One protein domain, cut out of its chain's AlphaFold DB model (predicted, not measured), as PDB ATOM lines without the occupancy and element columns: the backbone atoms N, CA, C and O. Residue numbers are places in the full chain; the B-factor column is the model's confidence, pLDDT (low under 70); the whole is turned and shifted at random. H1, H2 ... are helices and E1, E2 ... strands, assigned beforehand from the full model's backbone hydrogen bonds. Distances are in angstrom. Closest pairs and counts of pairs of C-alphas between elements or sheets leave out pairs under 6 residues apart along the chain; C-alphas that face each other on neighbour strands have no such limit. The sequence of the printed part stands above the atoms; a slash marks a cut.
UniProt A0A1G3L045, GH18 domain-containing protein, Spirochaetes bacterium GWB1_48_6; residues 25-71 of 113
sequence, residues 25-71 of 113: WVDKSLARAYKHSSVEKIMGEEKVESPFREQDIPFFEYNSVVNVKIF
ATOM      1  N   TRP A  25      34.198 -43.667   3.931       96.31
ATOM      2  CA  TRP A  25      35.185 -42.683   3.516       96.31
ATOM      3  C   TRP A  25      36.390 -43.413   2.953       96.31
ATOM      4  O   TRP A  25      36.892 -44.353   3.564       96.31
ATOM      5  N   VAL A  26      36.848 -42.959   1.795       96.50
ATOM      6  CA  VAL A  26      38.058 -43.454   1.144       96.50
ATOM      7  C   VAL A  26      39.195 -42.472   1.384       96.50
ATOM      8  O   VAL A  26      38.984 -41.259   1.399       96.50
ATOM      9  N   ASP A  27      40.402 -42.985   1.581       95.50
ATOM     10  CA  ASP A  27      41.605 -42.173   1.797       95.50
ATOM     11  C   ASP A  27      42.138 -41.502   0.519       95.50
ATOM     12  O   ASP A  27      43.001 -40.627   0.591       95.50
ATOM     13  N   LYS A  28      41.593 -41.864  -0.648       93.25
ATOM     14  CA  LYS A  28      41.923 -41.265  -1.946       93.25
ATOM     15  C   LYS A  28      40.691 -40.664  -2.617       93.25
ATOM     16  O   LYS A  28      39.674 -41.327  -2.795       93.25
ATOM     17  N   SER A  29      40.811 -39.419  -3.079       89.44
ATOM     18  CA  SER A  29      39.805 -38.778  -3.934       89.44
ATOM     19  C   SER A  29      40.123 -39.055  -5.407       89.44
ATOM     20  O   SER A  29      40.857 -38.303  -6.051       89.44
ATOM     21  N   LEU A  30      39.618 -40.184  -5.912       90.75
ATOM     22  CA  LEU A  30      39.812 -40.613  -7.304       90.75
ATOM     23  C   LEU A  30      38.713 -40.075  -8.240       90.75
ATOM     24  O   LEU A  30      38.982 -39.728  -9.382       90.75
ATOM     25  N   ALA A  31      37.479 -39.929  -7.753       91.69
ATOM     26  CA  ALA A  31      36.391 -39.322  -8.521       91.69
ATOM     27  C   ALA A  31      36.428 -37.791  -8.382       91.69
ATOM     28  O   ALA A  31      35.912 -37.237  -7.408       91.69
ATOM     29  N   ARG A  32      37.080 -37.105  -9.329       93.69
ATOM     30  CA  ARG A  32      37.224 -35.638  -9.345       93.69
ATOM     31  C   ARG A  32      37.581 -35.104 -10.733       93.69
ATOM     32  O   ARG A  32      37.920 -35.865 -11.630       93.69
ATOM     33  N   ALA A  33      37.555 -33.781 -10.887       95.38
ATOM     34  CA  ALA A  33      38.124 -33.123 -12.058       95.38
ATOM     35  C   ALA A  33      39.661 -33.174 -12.022       95.38
ATOM     36  O   ALA A  33      40.276 -32.927 -10.978       95.38
ATOM     37  N   TYR A  34      40.274 -33.437 -13.175       95.81
ATOM     38  CA  TYR A  34      41.724 -33.475 -13.347       95.81
ATOM     39  C   TYR A  34      42.184 -32.385 -14.315       95.81
ATOM     40  O   TYR A  34      41.530 -32.097 -15.313       95.81
ATOM     41  N   LYS A  35      43.340 -31.785 -14.026       97.38
ATOM     42  CA  LYS A  35      44.069 -30.956 -14.994       97.38
ATOM     43  C   LYS A  35      44.871 -31.868 -15.923       97.38
ATOM     44  O   LYS A  35      45.335 -32.910 -15.467       97.38
ATOM     45  N   HIS A  36      45.131 -31.435 -17.158       97.06
ATOM     46  CA  HIS A  36      45.934 -32.202 -18.124       97.06
ATOM     47  C   HIS A  36      47.284 -32.665 -17.552       97.06
ATOM     48  O   HIS A  36      47.592 -33.848 -17.572       97.06
ATOM     49  N   SER A  37      48.039 -31.764 -16.916       97.62
ATOM     50  CA  SER A  37      49.335 -32.108 -16.308       97.62
ATOM     51  C   SER A  37      49.239 -33.137 -15.176       97.62
ATOM     52  O   SER A  37      50.183 -33.878 -14.918       97.62
ATOM     53  N   SER A  38      48.100 -33.202 -14.477       95.75
ATOM     54  CA  SER A  38      47.856 -34.245 -13.475       95.75
ATOM     55  C   SER A  38      47.552 -35.587 -14.135       95.75
ATOM     56  O   SER A  38      47.972 -36.609 -13.610       95.75
ATOM     57  N   VAL A  39      46.862 -35.579 -15.279       96.62
ATOM     58  CA  VAL A  39      46.604 -36.782 -16.078       96.62
ATOM     59  C   VAL A  39      47.910 -37.372 -16.604       96.62
ATOM     60  O   VAL A  39      48.163 -38.545 -16.363       96.62
ATOM     61  N   GLU A  40      48.775 -36.566 -17.224       96.19
ATOM     62  CA  GLU A  40      50.080 -37.033 -17.725       96.19
ATOM     63  C   GLU A  40      50.950 -37.616 -16.609       96.19
ATOM     64  O   GLU A  40      51.570 -38.665 -16.777       96.19
ATOM     65  N   LYS A  41      50.954 -36.967 -15.437       96.38
ATOM     66  CA  LYS A  41      51.668 -37.475 -14.265       96.38
ATOM     67  C   LYS A  41      51.138 -38.842 -13.826       96.38
ATOM     68  O   LYS A  41      51.939 -39.740 -13.592       96.38
ATOM     69  N   ILE A  42      49.817 -39.002 -13.737       95.50
ATOM     70  CA  ILE A  42      49.193 -40.277 -13.355       95.50
ATOM     71  C   ILE A  42      49.495 -41.350 -14.402       95.50
ATOM     72  O   ILE A  42      49.870 -42.453 -14.034       95.50
ATOM     73  N   MET A  43      49.408 -41.030 -15.696       96.94
ATOM     74  CA  MET A  43      49.787 -41.963 -16.760       96.94
ATOM     75  C   MET A  43      51.244 -42.417 -16.622       96.94
ATOM     76  O   MET A  43      51.527 -43.598 -16.782       96.94
ATOM     77  N   GLY A  44      52.161 -41.514 -16.264       96.81
ATOM     78  CA  GLY A  44      53.552 -41.870 -15.985       96.81
ATOM     79  C   GLY A  44      53.718 -42.762 -14.749       96.81
ATOM     80  O   GLY A  44      54.442 -43.754 -14.801       96.81
ATOM     81  N   GLU A  45      53.041 -42.434 -13.645       95.25
ATOM     82  CA  GLU A  45      53.085 -43.202 -12.389       95.25
ATOM     83  C   GLU A  45      52.512 -44.618 -12.559       95.25
ATOM     84  O   GLU A  45      53.117 -45.593 -12.113       95.25
ATOM     85  N   GLU A  46      51.388 -44.731 -13.264       96.12
ATOM     86  CA  GLU A  46      50.675 -45.984 -13.537       96.12
ATOM     87  C   GLU A  46      51.208 -46.713 -14.785       96.12
ATOM     88  O   GLU A  46      50.700 -47.770 -15.155       96.12
ATOM     89  N   LYS A  47      52.255 -46.172 -15.428       95.75
ATOM     90  CA  LYS A  47      52.919 -46.729 -16.622       95.75
ATOM     91  C   LYS A  47      51.960 -46.998 -17.788       95.75
ATOM     92  O   LYS A  47      52.057 -48.009 -18.479       95.75
ATOM     93  N   VAL A  48      51.040 -46.069 -18.019       96.00
ATOM     94  CA  VAL A  48      50.134 -46.077 -19.169       96.00
ATOM     95  C   VAL A  48      50.902 -45.601 -20.399       96.00
ATOM     96  O   VAL A  48      51.128 -44.406 -20.577       96.00
ATOM     97  N   GLU A  49      51.305 -46.543 -21.250       91.19
ATOM     98  CA  GLU A  49      52.087 -46.249 -22.460       91.19
ATOM     99  C   GLU A  49      51.260 -45.544 -23.546       91.19
ATOM    100  O   GLU A  49      51.759 -44.646 -24.225       91.19
ATOM    101  N   SER A  50      49.989 -45.924 -23.714       92.81
ATOM    102  CA  SER A  50      49.088 -45.305 -24.688       92.81
ATOM    103  C   SER A  50      47.637 -45.337 -24.193       92.81
ATOM    104  O   SER A  50      47.160 -46.410 -23.820       92.81
ATOM    105  N   PRO A  51      46.925 -44.193 -24.155       95.50
ATOM    106  CA  PRO A  51      45.527 -44.159 -23.751       95.50
ATOM    107  C   PRO A  51      44.624 -44.694 -24.869       95.50
ATOM    108  O   PRO A  51      44.883 -44.495 -26.059       95.50
ATOM    109  N   PHE A  52      43.519 -45.318 -24.478       97.75
ATOM    110  CA  PHE A  52      42.443 -45.679 -25.393       97.75
ATOM    111  C   PHE A  52      41.713 -44.426 -25.885       97.75
ATOM    112  O   PHE A  52      41.857 -43.338 -25.323       97.75
ATOM    113  N   ARG A  53      40.912 -44.576 -26.946       97.81
ATOM    114  CA  ARG A  53      40.045 -43.510 -27.455       97.81
ATOM    115  C   ARG A  53      38.635 -44.020 -27.688       97.81
ATOM    116  O   ARG A  53      38.451 -45.053 -28.325       97.81
ATOM    117  N   GLU A  54      37.659 -43.256 -27.223       98.00
ATOM    118  CA  GLU A  54      36.245 -43.433 -27.541       98.00
ATOM    119  C   GLU A  54      35.766 -42.156 -28.235       98.00
ATOM    120  O   GLU A  54      35.929 -41.066 -27.694       98.00
ATOM    121  N   GLN A  55      35.245 -42.272 -29.464       97.31
ATOM    122  CA  GLN A  55      34.843 -41.115 -30.287       97.31
ATOM    123  C   GLN A  55      35.946 -40.039 -30.389       97.31
ATOM    124  O   GLN A  55      35.699 -38.851 -30.211       97.31
ATOM    125  N   ASP A  56      37.188 -40.480 -30.618       96.31
ATOM    126  CA  ASP A  56      38.404 -39.654 -30.656       96.31
ATOM    127  C   ASP A  56      38.796 -38.952 -29.340       96.31
ATOM    128  O   ASP A  56      39.823 -38.268 -29.293       96.31
ATOM    129  N   ILE A  57      38.082 -39.182 -28.234       97.00
ATOM    130  CA  ILE A  57      38.393 -38.633 -26.908       97.00
ATOM    131  C   ILE A  57      39.268 -39.629 -26.127       97.00
ATOM    132  O   ILE A  57      38.899 -40.799 -26.014       97.00
ATOM    133  N   PRO A  58      40.432 -39.212 -25.585       97.44
ATOM    134  CA  PRO A  58      41.329 -40.118 -24.878       97.44
ATOM    135  C   PRO A  58      40.819 -40.475 -23.477       97.44
ATOM    136  O   PRO A  58      40.356 -39.606 -22.737       97.44
ATOM    137  N   PHE A  59      40.999 -41.734 -23.081       97.50
ATOM    138  CA  PHE A  59      40.781 -42.210 -21.717       97.50
ATOM    139  C   PHE A  59      41.754 -43.345 -21.369       97.50
ATOM    140  O   PHE A  59      42.353 -43.975 -22.239       97.50
ATOM    141  N   PHE A  60      41.928 -43.610 -20.079       97.06
ATOM    142  CA  PHE A  60      42.651 -44.778 -19.589       97.06
ATOM    143  C   PHE A  60      42.050 -45.217 -18.257       97.06
ATOM    144  O   PHE A  60      41.449 -44.417 -17.538       97.06
ATOM    145  N   GLU A  61      42.240 -46.487 -17.928       95.50
ATOM    146  CA  GLU A  61      41.815 -47.080 -16.667       95.50
ATOM    147  C   GLU A  61      43.040 -47.620 -15.939       95.50
ATOM    148  O   GLU A  61      43.984 -48.112 -16.558       95.50
ATOM    149  N   TYR A  62      43.034 -47.519 -14.616       94.00
ATOM    150  CA  TYR A  62      44.086 -48.071 -13.777       94.00
ATOM    151  C   TYR A  62      43.496 -48.547 -12.452       94.00
ATOM    152  O   TYR A  62      42.478 -48.034 -11.977       94.00
ATOM    153  N   ASN A  63      44.143 -49.539 -11.844       94.25
ATOM    154  CA  ASN A  63      43.725 -50.081 -10.559       94.25
ATOM    155  C   ASN A  63      44.433 -49.341  -9.425       94.25
ATOM    156  O   ASN A  63      45.651 -49.206  -9.433       94.25
ATOM    157  N   SER A  64      43.687 -48.927  -8.399       93.06
ATOM    158  CA  SER A  64      44.272 -48.331  -7.197       93.06
ATOM    159  C   SER A  64      43.743 -49.005  -5.941       93.06
ATOM    160  O   SER A  64      42.536 -49.127  -5.746       93.06
ATOM    161  N   VAL A  65      44.654 -49.401  -5.050       94.75
ATOM    162  CA  VAL A  65      44.290 -49.845  -3.700       94.75
ATOM    163  C   VAL A  65      43.926 -48.616  -2.866       94.75
ATOM    164  O   VAL A  65      44.702 -47.655  -2.812       94.75
ATOM    165  N   VAL A  66      42.761 -48.640  -2.217       95.81
ATOM    166  CA  VAL A  66      42.280 -47.587  -1.307       95.81
ATOM    167  C   VAL A  66      42.011 -48.172   0.072       95.81
ATOM    168  O   VAL A  66      41.599 -49.326   0.192       95.81
ATOM    169  N   ASN A  67      42.186 -47.365   1.113       97.38
ATOM    170  CA  ASN A  67      41.684 -47.705   2.436       97.38
ATOM    171  C   ASN A  67      40.268 -47.151   2.589       97.38
ATOM    172  O   ASN A  67      40.042 -45.944   2.479       97.38
ATOM    173  N   VAL A  68      39.317 -48.037   2.883       97.12
ATOM    174  CA  VAL A  68      37.919 -47.674   3.132       97.12
ATOM    175  C   VAL A  68      37.652 -47.721   4.632       97.12
ATOM    176  O   VAL A  68      37.785 -48.766   5.265       97.12
ATOM    177  N   LYS A  69      37.246 -46.591   5.212       98.19
ATOM    178  CA  LYS A  69      36.804 -46.490   6.605       98.19
ATOM    179  C   LYS A  69      35.293 -46.318   6.654       98.19
ATOM    180  O   LYS A  69      34.768 -45.353   6.101       98.19
ATOM    181  N   ILE A  70      34.603 -47.225   7.338       98.06
ATOM    182  CA  ILE A  70      33.141 -47.219   7.450       98.06
ATOM    183  C   ILE A  70      32.747 -46.903   8.892       98.06
ATOM    184  O   ILE A  70      33.176 -47.586   9.818       98.06
ATOM    185  N   PHE A  71      31.914 -45.879   9.071       98.12
ATOM    186  CA  PHE A  71      31.213 -45.625  10.329       98.12
ATOM    187  C   PHE A  71      29.746 -45.966  10.135       98.12
ATOM    188  O   PHE A  71      29.133 -45.485   9.183       98.12
TER     189      PHE A  71
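AT A GLANCE: This is residues 25 to 71 of the 113 residues of the protein "GH18 domain-containing protein" of Spirochaetes bacterium GWB1_48_6 (UniProt A0A1G3L045). A long, loose loop of chain has its two ends paired at one tip, the E1 and E2 hairpin at the other, and H1 on the way out between them; residues 31 to 38 stick out. The 47 printed residues hold H1, E1, E2 and E3 in that order, mixed helix and strand, with under half in named elements. E1 and E2 form an antiparallel sheet. The whole is loose, radius of gyration of the C-alphas 13.0 A, spanning 42 by 21 by 17 A, only just elongated.

HOW THE PARTS SIT: Residues 25 to 26 pair antiparallel with residues 68 to 69 of E3, residues 68 to 71, which pairs with no named strand. H1, residues 36 to 45, has every O i to N i+4 pair within hydrogen-bond range. E1, residues 52 to 54, and E2, residues 57 to 59, are a hairpin at 137 degrees, with N 52 and O 59 2.9 A apart, within hydrogen-bond range. H1 is apart from E2 and E3.

IN THESE COORDINATES: H1 measures 14.3 A from C-alpha 36 at (45.934, -32.202, -18.124), E1 6.9 A, E2 6.7 A, and E3 10.0 A to C-alpha 71 at (31.213, -45.625, 10.329).

THE WHOLE: The farthest C-alphas, Asp 56 and Phe 71, are 42.0 A apart. The printed part has no cut, no link is long, and no printed residue is under 70 in pLDDT.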